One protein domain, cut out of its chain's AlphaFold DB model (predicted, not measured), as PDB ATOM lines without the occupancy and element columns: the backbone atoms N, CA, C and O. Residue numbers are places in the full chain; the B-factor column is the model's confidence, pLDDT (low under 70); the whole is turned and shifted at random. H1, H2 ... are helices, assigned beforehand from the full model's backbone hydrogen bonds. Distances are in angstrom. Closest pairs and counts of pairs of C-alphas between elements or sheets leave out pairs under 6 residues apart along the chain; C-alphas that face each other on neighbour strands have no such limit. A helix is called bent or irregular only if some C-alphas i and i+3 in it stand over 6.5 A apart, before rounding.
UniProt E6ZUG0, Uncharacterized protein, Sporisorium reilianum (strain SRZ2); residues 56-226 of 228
ATOM      1  N   ALA A  56     -37.365  30.892  56.791       92.81
ATOM      2  CA  ALA A  56     -38.702  31.000  56.220       92.81
ATOM      3  C   ALA A  56     -39.057  32.466  55.950       92.81
ATOM      4  O   ALA A  56     -39.489  32.795  54.840       92.81
ATOM      5  N   SER A  57     -38.799  33.349  56.917       95.38
ATOM      6  CA  SER A  57     -38.995  34.793  56.754       95.38
ATOM      7  C   SER A  57     -38.080  35.380  55.674       95.38
ATOM      8  O   SER A  57     -38.558  36.068  54.766       95.38
ATOM      9  N   LEU A  58     -36.787  35.032  55.684       95.31
ATOM     10  CA  LEU A  58     -35.837  35.487  54.659       95.31
ATOM     11  C   LEU A  58     -36.261  35.045  53.253       95.31
ATOM     12  O   LEU A  58     -36.265  35.847  52.317       95.31
ATOM     13  N   ARG A  59     -36.698  33.788  53.108       94.38
ATOM     14  CA  ARG A  59     -37.216  33.262  51.841       94.38
ATOM     15  C   ARG A  59     -38.471  34.004  51.380       94.38
ATOM     16  O   ARG A  59     -38.602  34.300  50.192       94.38
ATOM     17  N   ALA A  60     -39.399  34.295  52.291       95.62
ATOM     18  CA  ALA A  60     -40.619  35.029  51.971       95.62
ATOM     19  C   ALA A  60     -40.310  36.452  51.480       95.62
ATOM     20  O   ALA A  60     -40.883  36.902  50.486       95.62
ATOM     21  N   THR A  61     -39.371  37.145  52.128       96.81
ATOM     22  CA  THR A  61     -38.906  38.470  51.696       96.81
ATOM     23  C   THR A  61     -38.238  38.411  50.328       96.81
ATOM     24  O   THR A  61     -38.650  39.147  49.434       96.81
ATOM     25  N   PHE A  62     -37.320  37.470  50.109       95.50
ATOM     26  CA  PHE A  62     -36.686  37.273  48.806       95.50
ATOM     27  C   PHE A  62     -37.700  37.026  47.676       95.50
ATOM     28  O   PHE A  62     -37.666  37.703  46.648       95.50
ATOM     29  N   HIS A  63     -38.652  36.102  47.853       94.69
ATOM     30  CA  HIS A  63     -39.657  35.825  46.818       94.69
ATOM     31  C   HIS A  63     -40.599  37.009  46.563       94.69
ATOM     32  O   HIS A  63     -41.074  37.182  45.435       94.69
ATOM     33  N   ARG A  64     -40.865  37.837  47.577       97.00
ATOM     34  CA  ARG A  64     -41.649  39.068  47.429       97.00
ATOM     35  C   ARG A  64     -40.932  40.070  46.530       97.00
ATOM     36  O   ARG A  64     -41.535  40.538  45.563       97.00
ATOM     37  N   GLU A  65     -39.658  40.353  46.804       97.19
ATOM     38  CA  GLU A  65     -38.863  41.268  45.974       97.19
ATOM     39  C   GLU A  65     -38.657  40.704  44.566       97.19
ATOM     40  O   GLU A  65     -38.805  41.422  43.578       97.19
ATOM     41  N   LEU A  66     -38.457  39.390  44.442       94.81
ATOM     42  CA  LEU A  66     -38.383  38.728  43.144       94.81
ATOM     43  C   LEU A  66     -39.660  38.932  42.321       94.81
ATOM     44  O   LEU A  66     -39.595  39.259  41.136       94.81
ATOM     45  N   SER A  67     -40.822  38.740  42.946       95.12
ATOM     46  CA  SER A  67     -42.120  38.888  42.284       95.12
ATOM     47  C   SER A  67     -42.348  40.332  41.833       95.12
ATOM     48  O   SER A  67     -42.815  40.564  40.713       95.12
ATOM     49  N   ARG A  68     -41.966  41.314  42.661       95.50
ATOM     50  CA  ARG A  68     -42.003  42.740  42.300       95.50
ATOM     51  C   ARG A  68     -41.103  43.032  41.104       95.50
ATOM     52  O   ARG A  68     -41.569  43.612  40.123       95.50
ATOM     53  N   HIS A  69     -39.858  42.567  41.143       92.44
ATOM     54  CA  HIS A  69     -38.887  42.749  40.068       92.44
ATOM     55  C   HIS A  69     -39.369  42.145  38.738       92.44
ATOM     56  O   HIS A  69     -39.289  42.780  37.680       92.44
ATOM     57  N   GLN A  70     -39.907  40.921  38.774       91.00
ATOM     58  CA  GLN A  70     -40.459  40.244  37.599       91.00
ATOM     59  C   GLN A  70     -41.666  40.990  37.031       91.00
ATOM     60  O   GLN A  70     -41.721  41.227  35.825       91.00
ATOM     61  N   THR A  71     -42.591  41.416  37.893       92.56
ATOM     62  CA  THR A  71     -43.776  42.188  37.494       92.56
ATOM     63  C   THR A  71     -43.372  43.501  36.831       92.56
ATOM     64  O   THR A  71     -43.844  43.814  35.738       92.56
ATOM     65  N   ALA A  72     -42.435  44.237  37.434       89.81
ATOM     66  CA  ALA A  72     -41.928  45.486  36.879       89.81
ATOM     67  C   ALA A  72     -41.217  45.264  35.532       89.81
ATOM     68  O   ALA A  72     -41.411  46.022  34.585       89.81
ATOM     69  N   THR A  73     -40.434  44.190  35.409       87.69
ATOM     70  CA  THR A  73     -39.749  43.829  34.159       87.69
ATOM     71  C   THR A  73     -40.728  43.471  33.045       87.69
ATOM     72  O   THR A  73     -40.549  43.921  31.912       87.69
ATOM     73  N   LEU A  74     -41.771  42.697  33.349       88.25
ATOM     74  CA  LEU A  74     -42.818  42.357  32.387       88.25
ATOM     75  C   LEU A  74     -43.592  43.601  31.947       88.25
ATOM     76  O   LEU A  74     -43.754  43.812  30.748       88.25
ATOM     77  N   ALA A  75     -43.998  44.461  32.887       88.62
ATOM     78  CA  ALA A  75     -44.689  45.710  32.578       88.62
ATOM     79  C   ALA A  75     -43.876  46.588  31.609       88.62
ATOM     80  O   ALA A  75     -44.413  47.076  30.616       88.62
ATOM     81  N   ARG A  76     -42.562  46.713  31.835       85.00
ATOM     82  CA  ARG A  76     -41.657  47.464  30.947       85.00
ATOM     83  C   ARG A  76     -41.486  46.804  29.574       85.00
ATOM     84  O   ARG A  76     -41.456  47.491  28.559       85.00
ATOM     85  N   ALA A  77     -41.434  45.474  29.507       83.44
ATOM     86  CA  ALA A  77     -41.358  44.751  28.234       83.44
ATOM     87  C   ALA A  77     -42.646  44.868  27.387       83.44
ATOM     88  O   ALA A  77     -42.609  44.727  26.158       83.44
ATOM     89  N   LEU A  78     -43.794  45.115  28.024       86.69
ATOM     90  CA  LEU A  78     -45.067  45.346  27.335       86.69
ATOM     91  C   LEU A  78     -45.151  46.734  26.694       86.69
ATOM     92  O   LEU A  78     -45.757  46.856  25.635       86.69
ATOM     93  N   THR A  79     -44.515  47.748  27.285       86.50
ATOM     94  CA  THR A  79     -44.553  49.138  26.794       86.50
ATOM     95  C   THR A  79     -43.386  49.508  25.877       86.50
ATOM     96  O   THR A  79     -43.375  50.591  25.294       86.50
ATOM     97  N   ARG A  80     -42.393  48.623  25.732       86.06
ATOM     98  CA  ARG A  80     -41.217  48.831  24.879       86.06
ATOM     99  C   ARG A  80     -41.592  48.906  23.397       86.06
ATOM    100  O   ARG A  80     -42.377  48.091  22.917       86.06
ATOM    101  N   ASP A  81     -40.912  49.779  22.654       86.00
ATOM    102  CA  ASP A  81     -40.877  49.717  21.191       86.00
ATOM    103  C   ASP A  81     -40.349  48.342  20.725       86.00
ATOM    104  O   ASP A  81     -39.348  47.812  21.226       86.00
ATOM    105  N   ARG A  82     -41.081  47.709  19.806       86.88
ATOM    106  CA  ARG A  82     -40.782  46.371  19.271       86.88
ATOM    107  C   ARG A  82     -40.365  46.404  17.806       86.88
ATOM    108  O   ARG A  82     -40.206  45.341  17.211       86.88
ATOM    109  N   THR A  83     -40.192  47.589  17.227       92.94
ATOM    110  CA  THR A  83     -39.705  47.714  15.856       92.94
ATOM    111  C   THR A  83     -38.286  47.141  15.740       92.94
ATOM    112  O   THR A  83     -37.472  47.302  16.657       92.94
ATOM    113  N   PRO A  84     -37.948  46.487  14.611       94.31
ATOM    114  CA  PRO A  84     -36.593  45.995  14.374       94.31
ATOM    115  C   PRO A  84     -35.538  47.099  14.502       94.31
ATOM    116  O   PRO A  84     -34.497  46.887  15.114       94.31
ATOM    117  N   LEU A  85     -35.843  48.305  14.009       95.19
ATOM    118  CA  LEU A  85     -34.946  49.457  14.087       95.19
ATOM    119  C   LEU A  85     -34.654  49.872  15.537       95.19
ATOM    120  O   LEU A  85     -33.495  50.103  15.880       95.19
ATOM    121  N   ALA A  86     -35.671  49.933  16.406       93.75
ATOM    122  CA  ALA A  86     -35.465  50.235  17.822       93.75
ATOM    123  C   ALA A  86     -34.585  49.181  18.507       93.75
ATOM    124  O   ALA A  86     -33.702  49.533  19.290       93.75
ATOM    125  N   TYR A  87     -34.777  47.900  18.169       94.50
ATOM    126  CA  TYR A  87     -33.945  46.815  18.686       94.50
ATOM    127  C   TYR A  87     -32.487  46.933  18.225       94.50
ATOM    128  O   TYR A  87     -31.589  46.896  19.063       94.50
ATOM    129  N   THR A  88     -32.240  47.146  16.928       96.19
ATOM    130  CA  THR A  88     -30.885  47.337  16.383       96.19
ATOM    131  C   THR A  88     -30.193  48.549  17.005       96.19
ATOM    132  O   THR A  88     -29.035  48.459  17.407       96.19
ATOM    133  N   ASN A  89     -30.908  49.664  17.169       96.88
ATOM    134  CA  ASN A  89     -30.369  50.854  17.829       96.88
ATOM    135  C   ASN A  89     -30.016  50.584  19.299       96.88
ATOM    136  O   ASN A  89     -28.969  51.021  19.776       96.88
ATOM    137  N   ALA A  90     -30.863  49.852  20.026       96.56
ATOM    138  CA  ALA A  90     -30.586  49.462  21.404       96.56
ATOM    139  C   ALA A  90     -29.381  48.509  21.501       96.56
ATOM    140  O   ALA A  90     -28.557  48.666  22.402       96.56
ATOM    141  N   GLN A  91     -29.243  47.574  20.556       97.19
ATOM    142  CA  GLN A  91     -28.105  46.659  20.472       97.19
ATOM    143  C   GLN A  91     -26.791  47.415  20.225       97.19
ATOM    144  O   GLN A  91     -25.805  47.185  20.923       97.19
ATOM    145  N   LEU A  92     -26.786  48.371  19.289       97.62
ATOM    146  CA  LEU A  92     -25.621  49.219  19.022       97.62
ATOM    147  C   LEU A  92     -25.231  50.042  20.255       97.62
ATOM    148  O   LEU A  92     -24.056  50.098  20.615       97.62
ATOM    149  N   ARG A  93     -26.213  50.644  20.939       97.56
ATOM    150  CA  ARG A  93     -25.975  51.379  22.190       97.56
ATOM    151  C   ARG A  93     -25.367  50.487  23.267       97.56
ATOM    152  O   ARG A  93     -24.411  50.909  23.908       97.56
ATOM    153  N   MET A  94     -25.879  49.268  23.439       97.50
ATOM    154  CA  MET A  94     -25.313  48.292  24.376       97.50
ATOM    155  C   MET A  94     -23.826  48.051  24.078       97.50
ATOM    156  O   MET A  94     -22.988  48.187  24.968       97.50
ATOM    157  N   HIS A  95     -23.484  47.802  22.810       96.75
ATOM    158  CA  HIS A  95     -22.100  47.575  22.392       96.75
ATOM    159  C   HIS A  95     -21.190  48.784  22.674       96.75
ATOM    160  O   HIS A  95     -20.092  48.627  23.208       96.75
ATOM    161  N   ILE A  96     -21.665  49.999  22.377       96.06
ATOM    162  CA  ILE A  96     -20.943  51.247  22.669       96.06
ATOM    163  C   ILE A  96     -20.696  51.398  24.175       96.06
ATOM    164  O   ILE A  96     -19.583  51.723  24.582       96.06
ATOM    165  N   HIS A  97     -21.692  51.120  25.020       97.00
ATOM    166  CA  HIS A  97     -21.515  51.212  26.470       97.00
ATOM    167  C   HIS A  97     -20.473  50.205  26.986       97.00
ATOM    168  O   HIS A  97     -19.623  50.588  27.784       97.00
ATOM    169  N   PHE A  98     -20.440  48.972  26.474       96.00
ATOM    170  CA  PHE A  98     -19.377  48.010  26.804       96.00
ATOM    171  C   PHE A  98     -17.989  48.395  26.264       96.00
ATOM    172  O   PHE A  98     -16.968  48.001  26.830       96.00
ATOM    173  N   LEU A  99     -17.903  49.156  25.170       94.31
ATOM    174  CA  LEU A  99     -16.636  49.757  24.738       94.31
ATOM    175  C   LEU A  99     -16.188  50.846  25.717       94.31
ATOM    176  O   LEU A  99     -15.031  50.847  26.131       94.31
ATOM    177  N   HIS A 100     -17.105  51.716  26.142       95.19
ATOM    178  CA  HIS A 100     -16.822  52.769  27.117       95.19
ATOM    179  C   HIS A 100     -16.346  52.219  28.464       95.19
ATOM    180  O   HIS A 100     -15.417  52.769  29.040       95.19
ATOM    181  N   LEU A 101     -16.917  51.108  28.938       93.94
ATOM    182  CA  LEU A 101     -16.481  50.453  30.178       93.94
ATOM    183  C   LEU A 101     -15.006  50.032  30.178       93.94
ATOM    184  O   LEU A 101     -14.388  49.961  31.235       93.94
ATOM    185  N   ARG A 102     -14.445  49.751  28.999       89.38
ATOM    186  CA  ARG A 102     -13.054  49.312  28.828       89.38
ATOM    187  C   ARG A 102     -12.103  50.467  28.517       89.38
ATOM    188  O   ARG A 102     -10.898  50.243  28.413       89.38
ATOM    189  N   HIS A 103     -12.627  51.677  28.337       87.88
ATOM    190  CA  HIS A 103     -11.831  52.846  27.997       87.88
ATOM    191  C   HIS A 103     -11.460  53.622  29.273       87.88
ATOM    192  O   HIS A 103     -12.362  54.024  30.007       87.88
ATOM    193  N   PRO A 104     -10.167  53.884  29.537       78.06
ATOM    194  CA  PRO A 104      -9.718  54.504  30.790       78.06
ATOM    195  C   PRO A 104     -10.268  55.922  31.001       78.06
ATOM    196  O   PRO A 104     -10.483  56.334  32.136       78.06
ATOM    197  N   ASP A 105     -10.539  56.646  29.912       75.81
ATOM    198  CA  ASP A 105     -11.001  58.040  29.972       75.81
ATOM    199  C   ASP A 105     -12.526  58.200  30.112       75.81
ATOM    200  O   ASP A 105     -13.019  59.327  30.176       75.81
ATOM    201  N   TYR A 106     -13.304  57.109  30.123       76.12
ATOM    202  CA  TYR A 106     -14.766  57.197  30.173       76.12
ATOM    203  C   TYR A 106     -15.315  56.931  31.577       76.12
ATOM    204  O   TYR A 106     -14.876  56.026  32.287       76.12
ATOM    205  N   ALA A 107     -16.342  57.687  31.973       81.19
ATOM    206  CA  ALA A 107     -17.026  57.489  33.245       81.19
ATOM    207  C   ALA A 107     -17.771  56.141  33.259       81.19
ATOM    208  O   ALA A 107     -18.895  56.027  32.760       81.19
ATOM    209  N   ALA A 108     -17.159  55.117  33.863       88.94
ATOM    210  CA  ALA A 108     -17.723  53.767  33.945       88.94
ATOM    211  C   ALA A 108     -19.159  53.756  34.505       88.94
ATOM    212  O   ALA A 108     -20.024  53.057  33.982       88.94
ATOM    213  N   HIS A 109     -19.449  54.609  35.494       91.12
ATOM    214  CA  HIS A 109     -20.778  54.759  36.096       91.12
ATOM    215  C   HIS A 109     -21.876  55.103  35.075       91.12
ATOM    216  O   HIS A 109     -22.999  54.608  35.184       91.12
ATOM    217  N   ASP A 110     -21.575  55.937  34.075       91.00
ATOM    218  CA  ASP A 110     -22.561  56.333  33.068       91.00
ATOM    219  C   ASP A 110     -22.860  55.208  32.086       91.00
ATOM    220  O   ASP A 110     -24.021  55.002  31.716       91.00
ATOM    221  N   ALA A 111     -21.827  54.468  31.690       94.88
ATOM    222  CA  ALA A 111     -21.973  53.302  30.836       94.88
ATOM    223  C   ALA A 111     -22.752  52.189  31.555       94.88
ATOM    224  O   ALA A 111     -23.751  51.716  31.015       94.88
ATOM    225  N   LEU A 112     -22.381  51.854  32.795       96.12
ATOM    226  CA  LEU A 112     -23.076  50.863  33.625       96.12
ATOM    227  C   LEU A 112     -24.561  51.196  33.799       96.12
ATOM    228  O   LEU A 112     -25.435  50.372  33.530       96.12
ATOM    229  N   ALA A 113     -24.876  52.435  34.167       94.50
ATOM    230  CA  ALA A 113     -26.266  52.827  34.343       94.50
ATOM    231  C   ALA A 113     -27.057  52.869  33.026       94.50
ATOM    232  O   ALA A 113     -28.265  52.639  33.026       94.50
ATOM    233  N   SER A 114     -26.399  53.143  31.896       95.44
ATOM    234  CA  SER A 114     -27.043  53.063  30.578       95.44
ATOM    235  C   SER A 114     -27.328  51.615  30.166       95.44
ATOM    236  O   SER A 114     -28.363  51.345  29.559       95.44
ATOM    237  N   ILE A 115     -26.453  50.674  30.535       96.75
ATOM    238  CA  ILE A 115     -26.689  49.233  30.369       96.75
ATOM    239  C   ILE A 115     -27.911  48.807  31.196       96.75
ATOM    240  O   ILE A 115     -28.849  48.230  30.641       96.75
ATOM    241  N   ASN A 116     -27.972  49.198  32.473       94.88
ATOM    242  CA  ASN A 116     -29.145  48.963  33.322       94.88
ATOM    243  C   ASN A 116     -30.426  49.591  32.754       94.88
ATOM    244  O   ASN A 116     -31.480  48.961  32.782       94.88
ATOM    245  N   ASP A 117     -30.367  50.808  32.200       93.19
ATOM    246  CA  ASP A 117     -31.517  51.444  31.543       93.19
ATOM    247  C   ASP A 117     -32.031  50.588  30.373       93.19
ATOM    248  O   ASP A 117     -33.231  50.304  30.297       93.19
ATOM    249  N   LEU A 118     -31.143  50.082  29.512       94.06
ATOM    250  CA  LEU A 118     -31.519  49.171  28.425       94.06
ATOM    251  C   LEU A 118     -32.151  47.874  28.957       94.06
ATOM    252  O   LEU A 118     -33.190  47.437  28.448       94.06
ATOM    253  N   HIS A 119     -31.578  47.280  30.005       91.94
ATOM    254  CA  HIS A 119     -32.145  46.093  30.651       91.94
ATOM    255  C   HIS A 119     -33.520  46.365  31.257       91.94
ATOM    256  O   HIS A 119     -34.428  45.537  31.099       91.94
ATOM    257  N   SER A 120     -33.687  47.520  31.906       88.62
ATOM    258  CA  SER A 120     -34.929  47.942  32.550       88.62
ATOM    259  C   SER A 120     -36.045  48.111  31.521       88.62
ATOM    260  O   SER A 120     -37.151  47.623  31.741       88.62
ATOM    261  N   ARG A 121     -35.739  48.646  30.332       89.31
ATOM    262  CA  ARG A 121     -36.663  48.752  29.186       89.31
ATOM    263  C   ARG A 121     -37.024  47.400  28.560       89.31
ATOM    264  O   ARG A 121     -37.776  47.350  27.592       89.31
ATOM    265  N   GLY A 122     -36.495  46.294  29.080       88.31
ATOM    266  CA  GLY A 122     -36.813  44.945  28.622       88.31
ATOM    267  C   GLY A 122     -36.033  44.514  27.382       88.31
ATOM    268  O   GLY A 122     -36.437  43.562  26.713       88.31
ATOM    269  N   TYR A 123     -34.931  45.184  27.034       91.00
ATOM    270  CA  TYR A 123     -34.027  44.662  26.012       91.00
ATOM    271  C   TYR A 123     -33.234  43.468  26.549       91.00
ATOM    272  O   TYR A 123     -32.802  43.448  27.703       91.00
ATOM    273  N   ARG A 124     -33.089  42.444  25.709       89.62
ATOM    274  CA  ARG A 124     -32.304  41.235  25.966       89.62
ATOM    275  C   ARG A 124     -31.521  40.941  24.701       89.62
ATOM    276  O   ARG A 124     -32.116  40.900  23.620       89.62
ATOM    277  N   PHE A 125     -30.219  40.764  24.848       94.50
ATOM    278  CA  PHE A 125     -29.309  40.542  23.734       94.50
ATOM    279  C   PHE A 125     -28.568  39.218  23.906       94.50
ATOM    280  O   PHE A 125     -28.641  38.585  24.961       94.50
ATOM    281  N   ALA A 126     -27.893  38.783  22.845       95.19
ATOM    282  CA  ALA A 126     -27.028  37.614  22.880       95.19
ATOM    283  C   ALA A 126     -25.742  37.890  23.683       95.19
ATOM    284  O   ALA A 126     -25.426  39.035  24.013       95.19
ATOM    285  N   ALA A 127     -25.016  36.822  24.023       95.94
ATOM    286  CA  ALA A 127     -23.839  36.873  24.891       95.94
ATOM    287  C   ALA A 127     -22.677  37.712  24.333       95.94
ATOM    288  O   ALA A 127     -21.874  38.228  25.102       95.94
ATOM    289  N   ASP A 128     -22.599  37.874  23.014       94.69
ATOM    290  CA  ASP A 128     -21.618  38.727  22.336       94.69
ATOM    291  C   ASP A 128     -21.867  40.229  22.553       94.69
ATOM    292  O   ASP A 128     -20.948  41.042  22.475       94.69
ATOM    293  N   THR A 129     -23.117  40.597  22.827       96.25
ATOM    294  CA  THR A 129     -23.559  41.978  23.022       96.25
ATOM    295  C   THR A 129     -23.702  42.311  24.508       96.25
ATOM    296  O   THR A 129     -23.427  43.435  24.914       96.25
ATOM    297  N   ASP A 130     -24.164  41.354  25.312       96.50
ATOM    298  CA  ASP A 130     -24.536  41.547  26.718       96.50
ATOM    299  C   ASP A 130     -24.002  40.395  27.592       96.50
ATOM    300  O   ASP A 130     -24.773  39.569  28.086       96.50
ATOM    301  N   PRO A 131     -22.671  40.273  27.735       96.25
ATOM    302  CA  PRO A 131     -22.021  39.084  28.286       96.25
ATOM    303  C   PRO A 131     -22.430  38.755  29.728       96.25
ATOM    304  O   PRO A 131     -22.602  37.579  30.059       96.25
ATOM    305  N   GLY A 132     -22.652  39.758  30.584       95.62
ATOM    306  CA  GLY A 132     -23.024  39.541  31.987       95.62
ATOM    307  C   GLY A 132     -24.326  38.758  32.156       95.62
ATOM    308  O   GLY A 132     -24.430  37.883  33.020       95.62
ATOM    309  N   MET A 133     -25.301  38.976  31.273       93.56
ATOM    310  CA  MET A 133     -26.584  38.267  31.324       93.56
ATOM    311  C   MET A 133     -26.472  36.766  31.017       93.56
ATOM    312  O   MET A 133     -27.404  36.017  31.325       93.56
ATOM    313  N   HIS A 134     -25.342  36.324  30.457       94.81
ATOM    314  CA  HIS A 134     -25.076  34.935  30.063       94.81
ATOM    315  C   HIS A 134     -23.902  34.298  30.816       94.81
ATOM    316  O   HIS A 134     -23.623  33.117  30.614       94.81
ATOM    317  N   ALA A 135     -23.219  35.041  31.693       94.75
ATOM    318  CA  ALA A 135     -22.074  34.529  32.439       94.75
ATOM    319  C   ALA A 135     -22.469  33.305  33.303       94.75
ATOM    320  O   ALA A 135     -23.469  33.375  34.027       94.75
ATOM    321  N   PRO A 136     -21.705  32.196  33.301       92.94
ATOM    322  CA  PRO A 136     -21.997  31.018  34.126       92.94
ATOM    323  C   PRO A 136     -21.994  31.332  35.624       92.94
ATOM    324  O   PRO A 136     -21.201  32.160  36.066       92.94
ATOM    325  N   LEU A 137     -22.845  30.674  36.419       90.44
ATOM    326  CA  LEU A 137     -22.859  30.847  37.880       90.44
ATOM    327  C   LEU A 137     -21.477  30.537  38.485       90.44
ATOM    328  O   LEU A 137     -20.880  29.526  38.123       90.44
ATOM    329  N   GLY A 138     -21.005  31.370  39.410       91.75
ATOM    330  CA  GLY A 138     -19.673  31.273  40.016       91.75
ATOM    331  C   GLY A 138     -18.582  32.018  39.242       91.75
ATOM    332  O   GLY A 138     -17.417  31.950  39.612       91.75
ATOM    333  N   THR A 139     -18.929  32.741  38.175       95.50
ATOM    334  CA  THR A 139     -17.978  33.629  37.490       95.50
ATOM    335  C   THR A 139     -17.647  34.812  38.397       95.50
ATOM    336  O   THR A 139     -18.562  35.492  38.862       95.50
ATOM    337  N   ARG A 140     -16.359  35.087  38.637       96.81
ATOM    338  CA  ARG A 140     -15.928  36.318  39.317       96.81
ATOM    339  C   ARG A 140     -16.386  37.529  38.510       96.81
ATOM    340  O   ARG A 140     -16.125  37.591  37.308       96.81
ATOM    341  N   TRP A 141     -17.065  38.467  39.161       97.62
ATOM    342  CA  TRP A 141     -17.630  39.606  38.456       97.62
ATOM    343  C   TRP A 141     -16.572  40.666  38.156       97.62
ATOM    344  O   TRP A 141     -15.794  41.047  39.024       97.62
ATOM    345  N   ASP A 142     -16.561  41.140  36.916       96.56
ATOM    346  CA  ASP A 142     -15.779  42.292  36.482       96.56
ATOM    347  C   ASP A 142     -16.749  43.248  35.791       96.56
ATOM    348  O   ASP A 142     -17.278  42.942  34.721       96.56
ATOM    349  N   PHE A 143     -17.008  44.399  36.408       95.75
ATOM    350  CA  PHE A 143     -17.975  45.365  35.893       95.75
ATOM    351  C   PHE A 143     -17.560  45.974  34.552       95.75
ATOM    352  O   PHE A 143     -18.435  46.390  33.795       95.75
ATOM    353  N   ALA A 144     -16.266  45.995  34.218       95.06
ATOM    354  CA  ALA A 144     -15.795  46.492  32.931       95.06
ATOM    355  C   ALA A 144     -16.056  45.493  31.790       95.06
ATOM    356  O   ALA A 144     -16.247  45.895  30.638       95.06
ATOM    357  N   LEU A 145     -16.081  44.193  32.103       95.88
ATOM    358  CA  LEU A 145     -16.267  43.116  31.125       95.88
ATOM    359  C   LEU A 145     -17.703  42.591  31.061       95.88
ATOM    360  O   LEU A 145     -18.177  42.228  29.988       95.88
ATOM    361  N   LEU A 146     -18.383  42.526  32.202       97.19
ATOM    362  CA  LEU A 146     -19.698  41.902  32.359       97.19
ATOM    363  C   LEU A 146     -20.815  42.922  32.592       97.19
ATOM    364  O   LEU A 146     -21.986  42.570  32.476       97.19
ATOM    365  N   GLY A 147     -20.475  44.186  32.854       96.88
ATOM    366  CA  GLY A 147     -21.453  45.233  33.121       96.88
ATOM    367  C   GLY A 147     -22.064  45.112  34.524       96.88
ATOM    368  O   GLY A 147     -21.460  44.505  35.414       96.88
ATOM    369  N   PRO A 148     -23.248  45.701  34.761       97.31
ATOM    370  CA  PRO A 148     -23.930  45.642  36.053       97.31
ATOM    371  C   PRO A 148     -24.252  44.204  36.472       97.31
ATOM    372  O   PRO A 148     -24.614  43.370  35.641       97.31
ATOM    373  N   TYR A 149     -24.155  43.918  37.769       97.56
ATOM    374  CA  TYR A 149     -24.484  42.611  38.325       97.56
ATOM    375  C   TYR A 149     -26.009  42.389  38.323       97.56
ATOM    376  O   TYR A 149     -26.726  43.163  38.954       97.56
ATOM    377  N   PRO A 150     -26.545  41.334  37.679       95.44
ATOM    378  CA  PRO A 150     -27.987  41.102  37.655       95.44
ATOM    379  C   PRO A 150     -28.501  40.612  39.015       95.44
ATOM    380  O   PRO A 150     -28.148  39.520  39.463       95.44
ATOM    381  N   ALA A 151     -29.431  41.333  39.637       94.38
ATOM    382  CA  ALA A 151     -29.959  41.028  40.967       94.38
ATOM    383  C   ALA A 151     -30.586  39.628  41.063       94.38
ATOM    384  O   ALA A 151     -30.459  38.911  42.057       94.38
ATOM    385  N   LYS A 152     -31.226  39.187  39.978       91.81
ATOM    386  CA  LYS A 152     -31.866  37.869  39.875       91.81
ATOM    387  C   LYS A 152     -30.883  36.699  39.745       91.81
ATOM    388  O   LYS A 152     -31.318  35.550  39.694       91.81
ATOM    389  N   ARG A 153     -29.581  36.952  39.613       91.12
ATOM    390  CA  ARG A 153     -28.575  35.928  39.300       91.12
ATOM    391  C   ARG A 153     -28.462  34.859  40.385       91.12
ATOM    392  O   ARG A 153     -28.373  33.673  40.061       91.12
ATOM    393  N   LEU A 154     -28.606  35.251  41.651       86.81
ATOM    394  CA  LEU A 154     -28.622  34.333  42.793       86.81
ATOM    395  C   LEU A 154     -29.780  33.314  42.748       86.81
ATOM    396  O   LEU A 154     -29.671  32.254  43.355       86.81
ATOM    397  N   LEU A 155     -30.833  33.521  41.944       85.88
ATOM    398  CA  LEU A 155     -31.841  32.476  41.670       85.88
ATOM    399  C   LEU A 155     -31.254  31.226  41.013       85.88
ATOM    400  O   LEU A 155     -31.828  30.142  41.120       85.88
ATOM    401  N   GLY A 156     -30.129  31.358  40.305       81.50
ATOM    402  CA  GLY A 156     -29.419  30.219  39.729       81.50
ATOM    403  C   GLY A 156     -29.011  29.191  40.789       81.50
ATOM    404  O   GLY A 156     -28.930  28.003  40.482       81.50
ATOM    405  N   VAL A 157     -28.840  29.627  42.041       80.25
ATOM    406  CA  VAL A 157     -28.541  28.765  43.191       80.25
ATOM    407  C   VAL A 157     -29.729  27.869  43.546       80.25
ATOM    408  O   VAL A 157     -29.542  26.692  43.842       80.25
ATOM    409  N   GLU A 158     -30.961  28.381  43.478       76.62
ATOM    410  CA  GLU A 158     -32.170  27.607  43.790       76.62
ATOM    411  C   GLU A 158     -32.375  26.408  42.861       76.62
ATOM    412  O   GLU A 158     -32.890  25.375  43.285       76.62
ATOM    413  N   ARG A 159     -31.931  26.531  41.609       71.62
ATOM    414  CA  ARG A 159     -32.075  25.495  40.579       71.62
ATOM    415  C   ARG A 159     -31.037  24.377  40.693       71.62
ATOM    416  O   ARG A 159     -31.194  23.343  40.048       71.62
ATOM    417  N   LYS A 160     -29.973  24.571  41.477       70.75
ATOM    418  CA  LYS A 160     -28.901  23.585  41.644       70.75
ATOM    419  C   LYS A 160     -29.262  22.605  42.766       70.75
ATOM    420  O   LYS A 160     -29.534  22.990  43.903       70.75
ATOM    421  N   ALA A 161     -29.263  21.310  42.441       54.12
ATOM    422  CA  ALA A 161     -29.545  20.241  43.395       54.12
ATOM    423  C   ALA A 161     -28.385  20.090  44.399       54.12
ATOM    424  O   ALA A 161     -27.379  19.440  44.122       54.12
ATOM    425  N   GLY A 162     -28.559  20.694  45.577       66.88
ATOM    426  CA  GLY A 162     -27.651  20.587  46.720       66.88
ATOM    427  C   GLY A 162     -26.617  21.710  46.780       66.88
ATOM    428  O   GLY A 162     -25.608  21.656  46.085       66.88
ATOM    429  N   LEU A 163     -26.831  22.674  47.689       73.81
ATOM    430  CA  LEU A 163     -25.942  23.831  47.902       73.81
ATOM    431  C   LEU A 163     -24.470  23.446  48.105       73.81
ATOM    432  O   LEU A 163     -23.596  24.194  47.702       73.81
ATOM    433  N   ARG A 164     -24.203  22.280  48.706       72.75
ATOM    434  CA  ARG A 164     -22.842  21.805  49.001       72.75
ATOM    435  C   ARG A 164     -22.023  21.496  47.754       72.75
ATOM    436  O   ARG A 164     -20.829  21.735  47.729       72.75
ATOM    437  N   LYS A 165     -22.660  20.963  46.708       77.19
ATOM    438  CA  LYS A 165     -21.960  20.633  45.455       77.19
ATOM    439  C   LYS A 165     -21.519  21.874  44.690       77.19
ATOM    440  O   LYS A 165     -20.749  21.753  43.751       77.19
ATOM    441  N   VAL A 166     -22.088  23.018  45.055       82.00
ATOM    442  CA  VAL A 166     -21.928  24.289  44.358       82.00
ATOM    443  C   VAL A 166     -21.531  25.396  45.334       82.00
ATOM    444  O   VAL A 166     -21.844  26.563  45.129       82.00
ATOM    445  N   GLU A 167     -20.929  25.004  46.457       87.75
ATOM    446  CA  GLU A 167     -20.612  25.879  47.582       87.75
ATOM    447  C   GLU A 167     -19.684  27.016  47.159       87.75
ATOM    448  O   GLU A 167     -19.946  28.168  47.499       87.75
ATOM    449  N   ASP A 168     -18.656  26.701  46.373       90.38
ATOM    450  CA  ASP A 168     -17.692  27.682  45.883       90.38
ATOM    451  C   ASP A 168     -18.348  28.665  44.910       90.38
ATOM    452  O   ASP A 168     -18.160  29.874  45.045       90.38
ATOM    453  N   GLU A 169     -19.208  28.194  43.996       91.00
ATOM    454  CA  GLU A 169     -19.956  29.105  43.127       91.00
ATOM    455  C   GLU A 169     -20.934  29.973  43.920       91.00
ATOM    456  O   GLU A 169     -21.087  31.152  43.617       91.00
ATOM    457  N   VAL A 170     -21.595  29.423  44.943       90.88
ATOM    458  CA  VAL A 170     -22.510  30.191  45.801       90.88
ATOM    459  C   VAL A 170     -21.749  31.257  46.581       90.88
ATOM    460  O   VAL A 170     -22.222  32.390  46.655       90.88
ATOM    461  N   ARG A 171     -20.577  30.932  47.138       93.88
ATOM    462  CA  ARG A 171     -19.714  31.913  47.810       93.88
ATOM    463  C   ARG A 171     -19.284  33.016  46.857       93.88
ATOM    464  O   ARG A 171     -19.484  34.181  47.176       93.88
ATOM    465  N   GLN A 172     -18.791  32.651  45.676       95.38
ATOM    466  CA  GLN A 172     -18.368  33.625  44.677       95.38
ATOM    467  C   GLN A 172     -19.519  34.548  44.259       95.38
ATOM    468  O   GLN A 172     -19.324  35.752  44.126       95.38
ATOM    469  N   GLU A 173     -20.731  34.020  44.079       95.12
ATOM    470  CA  GLU A 173     -21.896  34.841  43.736       95.12
ATOM    471  C   GLU A 173     -22.347  35.744  44.889       95.12
ATOM    472  O   GLU A 173     -22.746  36.880  44.643       95.12
ATOM    473  N   LEU A 174     -22.252  35.286  46.141       95.81
ATOM    474  CA  LEU A 174     -22.495  36.135  47.311       95.81
ATOM    475  C   LEU A 174     -21.468  37.268  47.408       95.81
ATOM    476  O   LEU A 174     -21.839  38.390  47.751       95.81
ATOM    477  N   ASP A 175     -20.204  36.998  47.095       97.50
ATOM    478  CA  ASP A 175     -19.147  38.009  47.114       97.50
ATOM    479  C   ASP A 175     -19.340  39.034  45.991       97.50
ATOM    480  O   ASP A 175     -19.347  40.234  46.266       97.50
ATOM    481  N   ASN A 176     -19.639  38.583  44.767       97.81
ATOM    482  CA  ASN A 176     -20.007  39.462  43.651       97.81
ATOM    483  C   ASN A 176     -21.204  40.367  44.007       97.81
ATOM    484  O   ASN A 176     -21.200  41.568  43.745       97.81
ATOM    485  N   ALA A 177     -22.245  39.789  44.615       97.62
ATOM    486  CA  ALA A 177     -23.452  40.508  45.004       97.62
ATOM    487  C   ALA A 177     -23.180  41.574  46.077       97.62
ATOM    488  O   ALA A 177     -23.711  42.683  46.003       97.62
ATOM    489  N   ARG A 178     -22.337  41.263  47.068       98.00
ATOM    490  CA  ARG A 178     -21.917  42.225  48.099       98.00
ATOM    491  C   ARG A 178     -21.087  43.356  47.518       98.00
ATOM    492  O   ARG A 178     -21.305  44.501  47.903       98.00
ATOM    493  N   GLU A 179     -20.172  43.047  46.605       97.94
ATOM    494  CA  GLU A 179     -19.376  44.054  45.906       97.94
ATOM    495  C   GLU A 179     -20.286  45.013  45.129       97.94
ATOM    496  O   GLU A 179     -20.204  46.223  45.325       97.94
ATOM    497  N   ALA A 180     -21.242  44.485  44.356       97.69
ATOM    498  CA  ALA A 180     -22.223  45.299  43.640       97.69
ATOM    499  C   ALA A 180     -23.046  46.204  44.576       97.69
ATOM    500  O   ALA A 180     -23.232  47.386  44.282       97.69
ATOM    501  N   LEU A 181     -23.515  45.680  45.716       97.19
ATOM    502  CA  LEU A 181     -24.241  46.465  46.722       97.19
ATOM    503  C   LEU A 181     -23.368  47.559  47.345       97.19
ATOM    504  O   LEU A 181     -23.829  48.687  47.521       97.19
ATOM    505  N   TRP A 182     -22.117  47.240  47.673       96.44
ATOM    506  CA  TRP A 182     -21.182  48.191  48.263       96.44
ATOM    507  C   TRP A 182     -20.851  49.330  47.293       96.44
ATOM    508  O   TRP A 182     -20.968  50.493  47.669       96.44
ATOM    509  N   MET A 183     -20.538  49.017  46.032       94.75
ATOM    510  CA  MET A 183     -20.255  50.027  45.002       94.75
ATOM    511  C   MET A 183     -21.481  50.894  44.683       94.75
ATOM    512  O   MET A 183     -21.359  52.102  44.465       94.75
ATOM    513  N   GLN A 184     -22.677  50.296  44.682       94.88
ATOM    514  CA  GLN A 184     -23.928  51.037  44.520       94.88
ATOM    515  C   GLN A 184     -24.126  52.039  45.664       94.88
ATOM    516  O   GLN A 184     -24.406  53.209  45.411       94.88
ATOM    517  N   MET A 185     -23.917  51.605  46.907       92.38
ATOM    518  CA  MET A 185     -24.014  52.463  48.085       92.38
ATOM    519  C   MET A 185     -22.969  53.592  48.066       92.38
ATOM    520  O   MET A 185     -23.305  54.735  48.362       92.38
ATOM    521  N   ASP A 186     -21.721  53.297  47.693       90.56
ATOM    522  CA  ASP A 186     -20.655  54.302  47.564       90.56
ATOM    523  C   ASP A 186     -21.011  55.371  46.517       90.56
ATOM    524  O   ASP A 186     -20.903  56.572  46.765       90.56
ATOM    525  N   THR A 187     -21.575  54.945  45.383       89.31
ATOM    526  CA  THR A 187     -22.065  55.855  44.333       89.31
ATOM    527  C   THR A 187     -23.204  56.743  44.815       89.31
ATOM    528  O   THR A 187     -23.249  57.930  44.489       89.31
ATOM    529  N   GLU A 188     -24.147  56.177  45.565       88.69
ATOM    530  CA  GLU A 188     -25.271  56.918  46.140       88.69
ATOM    531  C   GLU A 188     -24.818  57.914  47.207       88.69
ATOM    532  O   GLU A 188     -25.408  58.981  47.316       88.69
ATOM    533  N   MET A 189     -23.765  57.604  47.968       85.94
ATOM    534  CA  MET A 189     -23.182  58.535  48.938       85.94
ATOM    535  C   MET A 189     -22.382  59.654  48.267       85.94
ATOM    536  O   MET A 189     -22.438  60.802  48.713       85.94
ATOM    537  N   ALA A 190     -21.647  59.339  47.197       83.56
ATOM    538  CA  ALA A 190     -20.891  60.319  46.420       83.56
ATOM    539  C   ALA A 190     -21.810  61.298  45.669       83.56
ATOM    540  O   ALA A 190     -21.452  62.461  45.464       83.56
ATOM    541  N   ARG A 191     -23.009  60.850  45.278       75.31
ATOM    542  CA  ARG A 191     -24.045  61.710  44.700       75.31
ATOM    543  C   ARG A 191     -24.813  62.417  45.814       75.31
ATOM    544  O   ARG A 191     -25.458  61.802  46.652       75.31
ATOM    545  N   GLY A 192     -24.727  63.745  45.846       61.50
ATOM    546  CA  GLY A 192     -25.386  64.551  46.873       61.50
ATOM    547  C   GLY A 192     -26.902  64.312  46.953       61.50
ATOM    548  O   GLY A 192     -27.554  63.943  45.977       61.50
ATOM    549  N   ARG A 193     -27.480  64.579  48.134       54.66
ATOM    550  CA  ARG A 193     -28.931  64.519  48.384       54.66
ATOM    551  C   ARG A 193     -29.682  65.411  47.383       54.66
ATOM    552  O   ARG A 193     -29.695  66.625  47.547       54.66
ATOM    553  N   GLY A 194     -30.302  64.817  46.364       56.97
ATOM    554  CA  GLY A 194     -31.099  65.537  45.361       56.97
ATOM    555  C   GLY A 194     -31.077  64.906  43.970       56.97
ATOM    556  O   GLY A 194     -32.055  65.023  43.235       56.97
ATOM    557  N   GLU A 195     -30.011  64.181  43.625       62.25
ATOM    558  CA  GLU A 195     -30.001  63.321  42.442       62.25
ATOM    559  C   GLU A 195     -30.685  62.000  42.812       62.25
ATOM    560  O   GLU A 195     -30.282  61.324  43.756       62.25
ATOM    561  N   GLY A 196     -31.783  61.658  42.133       63.75
ATOM    562  CA  GLY A 196     -32.510  60.415  42.402       63.75
ATOM    563  C   GLY A 196     -31.608  59.177  42.312       63.75
ATOM    564  O   GLY A 196     -30.593  59.182  41.612       63.75
ATOM    565  N   VAL A 197     -31.995  58.098  43.002       70.44
ATOM    566  CA  VAL A 197     -31.227  56.845  43.028       70.44
ATOM    567  C   VAL A 197     -31.085  56.292  41.610       70.44
ATOM    568  O   VAL A 197     -32.056  55.846  40.994       70.44
ATOM    569  N   ARG A 198     -29.859  56.324  41.081       84.19
ATOM    570  CA  ARG A 198     -29.521  55.760  39.774       84.19
ATOM    571  C   ARG A 198     -28.920  54.378  39.973       84.19
ATOM    572  O   ARG A 198     -27.892  54.240  40.625       84.19
ATOM    573  N   MET A 199     -29.537  53.379  39.356       90.69
ATOM    574  CA  MET A 199     -29.050  52.001  39.362       90.69
ATOM    575  C   MET A 199     -27.804  51.883  38.482       90.69
ATOM    576  O   MET A 199     -27.890  52.036  37.261       90.69
ATOM    577  N   VAL A 200     -26.646  51.638  39.092       93.75
ATOM    578  CA  VAL A 200     -25.349  51.571  38.403       93.75
ATOM    579  C   VAL A 200     -24.793  50.155  38.440       93.75
ATOM    580  O   VAL A 200     -24.602  49.552  37.391       93.75
ATOM    581  N   PHE A 201     -24.560  49.606  39.630       96.25
ATOM    582  CA  PHE A 201     -23.840  48.336  39.783       96.25
ATOM    583  C   PHE A 201     -24.755  47.114  39.844       96.25
ATOM    584  O   PHE A 201     -24.291  45.989  39.701       96.25
ATOM    585  N   THR A 202     -26.057  47.328  40.000       96.12
ATOM    586  CA  THR A 202     -27.095  46.294  39.949       96.12
ATOM    587  C   THR A 202     -28.359  46.871  39.329       96.12
ATOM    588  O   THR A 202     -28.552  48.085  39.367       96.12
ATOM    589  N   ASP A 203     -29.213  46.025  38.758       94.00
ATOM    590  CA  ASP A 203     -30.514  46.425  38.217       94.00
ATOM    591  C   ASP A 203     -31.610  46.532  39.294       94.00
ATOM    592  O   ASP A 203     -32.659  47.130  39.037       94.00
ATOM    593  N   ASP A 204     -31.381  45.981  40.494       94.88
ATOM    594  CA  ASP A 204     -32.330  46.017  41.613       94.88
ATOM    595  C   ASP A 204     -31.633  45.798  42.974       94.88
ATOM    596  O   ASP A 204     -31.158  44.701  43.287       94.88
ATOM    597  N   VAL A 205     -31.556  46.850  43.795       95.12
ATOM    598  CA  VAL A 205     -30.865  46.821  45.101       95.12
ATOM    599  C   VAL A 205     -31.609  45.980  46.133       95.12
ATOM    600  O   VAL A 205     -30.980  45.220  46.870       95.12
ATOM    601  N   GLU A 206     -32.935  46.089  46.189       95.56
ATOM    602  CA  GLU A 206     -33.746  45.416  47.209       95.56
ATOM    603  C   GLU A 206     -33.823  43.910  46.948       95.56
ATOM    604  O   GLU A 206     -33.669  43.089  47.863       95.56
ATOM    605  N   LEU A 207     -33.964  43.519  45.678       96.38
ATOM    606  CA  LEU A 207     -33.865  42.116  45.293       96.38
ATOM    607  C   LEU A 207     -32.477  41.552  45.611       96.38
ATOM    608  O   LEU A 207     -32.377  40.468  46.185       96.38
ATOM    609  N   LEU A 208     -31.406  42.271  45.269       96.69
ATOM    610  CA  LEU A 208     -30.049  41.783  45.503       96.69
ATOM    611  C   LEU A 208     -29.744  41.644  47.002       96.69
ATOM    612  O   LEU A 208     -29.190  40.630  47.422       96.69
ATOM    613  N   ARG A 209     -30.165  42.614  47.819       97.12
ATOM    614  CA  ARG A 209     -30.008  42.581  49.280       97.12
ATOM    615  C   ARG A 209     -30.737  41.393  49.902       97.12
ATOM    616  O   ARG A 209     -30.112  40.587  50.590       97.12
ATOM    617  N   SER A 210     -32.028  41.239  49.602       97.00
ATOM    618  CA  SER A 210     -32.824  40.119  50.122       97.00
ATOM    619  C   SER A 210     -32.293  38.758  49.656       97.00
ATOM    620  O   SER A 210     -32.317  37.788  50.418       97.00
ATOM    621  N   ALA A 211     -31.745  38.676  48.438       95.38
ATOM    622  CA  ALA A 211     -31.075  37.479  47.945       95.38
ATOM    623  C   ALA A 211     -29.806  37.159  48.751       95.38
ATOM    624  O   ALA A 211     -29.640  36.019  49.187       95.38
ATOM    625  N   VAL A 212     -28.927  38.142  48.979       96.00
ATOM    626  CA  VAL A 212     -27.696  37.955  49.768       96.00
ATOM    627  C   VAL A 212     -28.023  37.444  51.167       96.00
ATOM    628  O   VAL A 212     -27.453  36.438  51.588       96.00
ATOM    629  N   GLU A 213     -28.971  38.078  51.860       95.75
ATOM    630  CA  GLU A 213     -29.393  37.674  53.205       95.75
ATOM    631  C   GLU A 213     -29.900  36.226  53.229       95.75
ATOM    632  O   GLU A 213     -29.434  35.405  54.028       95.75
ATOM    633  N   TYR A 214     -30.803  35.882  52.306       94.69
ATOM    634  CA  TYR A 214     -31.377  34.543  52.223       94.69
ATOM    635  C   TYR A 214     -30.327  33.469  51.908       94.69
ATOM    636  O   TYR A 214     -30.228  32.467  52.624       94.69
ATOM    637  N   TYR A 215     -29.522  33.652  50.859       93.00
ATOM    638  CA  TYR A 215     -28.560  32.635  50.428       93.00
ATOM    639  C   TYR A 215     -27.363  32.516  51.374       93.00
ATOM    640  O   TYR A 215     -26.857  31.409  51.559       93.00
ATOM    641  N   GLN A 216     -26.957  33.598  52.043       93.00
ATOM    642  CA  GLN A 216     -25.950  33.544  53.102       93.00
ATOM    643  C   GLN A 216     -26.441  32.729  54.304       93.00
ATOM    644  O   GLN A 216     -25.719  31.855  54.789       93.00
ATOM    645  N   ALA A 217     -27.666  32.984  54.774       92.44
ATOM    646  CA  ALA A 217     -28.263  32.227  55.869       92.44
ATOM    647  C   ALA A 217     -28.430  30.747  55.497       92.44
ATOM    648  O   ALA A 217     -28.060  29.855  56.262       92.44
ATOM    649  N   ARG A 218     -28.920  30.476  54.282       90.50
ATOM    650  CA  ARG A 218     -29.104  29.116  53.769       90.50
ATOM    651  C   ARG A 218     -27.781  28.356  53.657       90.50
ATOM    652  O   ARG A 218     -27.739  27.176  54.001       90.50
ATOM    653  N   LEU A 219     -26.713  29.014  53.199       89.38
ATOM    654  CA  LEU A 219     -25.378  28.421  53.139       89.38
ATOM    655  C   LEU A 219     -24.860  28.089  54.543       89.38
ATOM    656  O   LEU A 219     -24.387  26.977  54.762       89.38
ATOM    657  N   ARG A 220     -25.009  29.008  55.505       89.12
ATOM    658  CA  ARG A 220     -24.608  28.787  56.904       89.12
ATOM    659  C   ARG A 220     -25.283  27.548  57.497       89.12
ATOM    660  O   ARG A 220     -24.587  26.642  57.945       89.12
ATOM    661  N   VAL A 221     -26.611  27.465  57.405       88.25
ATOM    662  CA  VAL A 221     -27.387  26.324  57.922       88.25
ATOM    663  C   VAL A 221     -26.972  25.009  57.250       88.25
ATOM    664  O   VAL A 221     -26.829  23.984  57.915       88.25
ATOM    665  N   ALA A 222     -26.720  25.021  55.936       85.88
ATOM    666  CA  ALA A 222     -26.299  23.825  55.204       85.88
ATOM    667  C   ALA A 222     -24.916  23.291  55.633       85.88
ATOM    668  O   ALA A 222     -24.688  22.076  55.538       85.88
ATOM    669  N   LEU A 223     -24.020  24.182  56.076       83.81
ATOM    670  CA  LEU A 223     -22.677  23.870  56.575       83.81
ATOM    671  C   LEU A 223     -22.684  23.463  58.054       83.81
ATOM    672  O   LEU A 223     -21.957  22.551  58.441       83.81
ATOM    673  N   GLU A 224     -23.514  24.100  58.881       83.50
ATOM    674  CA  GLU A 224     -23.655  23.771  60.306       83.50
ATOM    675  C   GLU A 224     -24.288  22.393  60.518       83.50
ATOM    676  O   GLU A 224     -23.807  21.630  61.350       83.50
ATOM    677  N   ALA A 225     -25.257  22.007  59.682       73.38
ATOM    678  CA  ALA A 225     -25.852  20.667  59.682       73.38
ATOM    679  C   ALA A 225     -24.871  19.521  59.320       73.38
ATOM    680  O   ALA A 225     -25.294  18.378  59.204       73.38
ATOM    681  N   VAL A 226     -23.590  19.810  59.053       59.72
ATOM    682  CA  VAL A 226     -22.514  18.809  58.859       59.72
ATOM    683  C   VAL A 226     -21.727  18.561  60.144       59.72
ATOM    684  O   VAL A 226     -21.090  17.523  60.279       59.72
TER     685      VAL A 226
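Overview. This is residues 56 to 226 of the 228 residues of an uncharacterized protein of Sporisorium reilianum (strain SRZ2) (UniProt E6ZUG0). The domain is an elongated wedge of helices: the long helices H1 and H7 spread from each other along its length, H8 and the short H6 pack between them, and the hairpin of H2 and H3 stands across the wide end. The stretch of residues 121 to 150, with the short H4 and H5, fills in beside that hairpin, and residues 189 to 195, of which 189 to 190 belong to H7, stick out. The printed part has 171 residues with eight named helices, H1 to H8 in order along the chain, and no named strand; the class is all helix. The whole is compact, with a radius of gyration of the C-alphas of 16.7 A, and its C-alphas span 54 by 34 by 32 A.

Arrangement. H7, residues 163 to 190, is the longest helix and has a kink of 45 degrees near residue 170. H8, residues 205 to 224, touches it, the C-alphas of Leu 174 and Val 212 being closest at 6.0 A; the two form a helical hairpin, opposite ways at a shallow tilt of 34 degrees, only just short of steep. H6, residues 151 to 158, touches H7 with Val 157 and Val 170 closest, their C-alphas 6.7 A apart, and forms a hairpin with it, opposite ways at a shallow tilt of 14 degrees. H6 also touches H8, the same way at a shallow tilt of 26 degrees, with the C-alphas of Ala 151 and Leu 208 closest at 4.6 A. H1, residues 56 to 79, touches H8 with its residues 58 to 69 alone; the closest C-alphas, of Phe 62 and Ser 210, are 5.0 A apart, and the helices run opposite ways at a shallow tilt of 34 degrees, only just short of steep. H1 and H7 are apart. H2, residues 84 to 101, and H3, residues 108 to 120, form a third hairpin: they touch, opposite ways at a shallow tilt of 27 degrees, with the C-alphas of His 97 and Ala 111 closest at 4.9 A. H1 and H3 are close but not clearly touching, about perpendicular at 81 degrees, with the C-alphas of Thr 73 and Ser 120 6.5 A apart. H5, residues 143 to 146, touches H2 at residues 98 to 101 alone, and touches H4, residues 131 to 134, with the C-alphas of Gly 132 and Leu 146 4.1 A apart. In H1, H2, H3 and H8 every O i to N i+4 pair is within hydrogen-bond range, in H7 22 of 24 are, and in H6 0 of 4 are, beside 4 of 5 O i to N i+3 pairs; H4 and H5 are too short for an O i to N i+4 pair.

Along the chain. H7 runs 36.9 A from C-alpha 163 at (-25.942, 23.831, 47.902) to C-alpha 190 at (-20.891, 60.319, 46.420). It is irregular, with C-alphas 165 and 168 8.3 A apart, and so is H6, with C-alphas 151 and 154 7.1 A apart. H1 is 35.1 A long and begins at C-alpha 56, (-38.702, 31.000, 56.220). H8 is 28.5 A long and ends at C-alpha 224, (-23.655, 23.771, 60.306). H2 is 26.0 A long, H3 18.2 A and H6 13.9 A, while H4 and H5 have four residues each.

Size, cuts and confidence. The two C-alphas farthest apart are those of Leu 85 and Val 226, at 55.7 A. The printed part has no cut. The link from H7 to H8, residues 191 to 204, is long; those from H1 to H2, H5 to H6 and H6 to H7 are tight. The mean pLDDT of the printed part is 90.1, and residues 161 to 162, 192 to 196 and 226 are under 70.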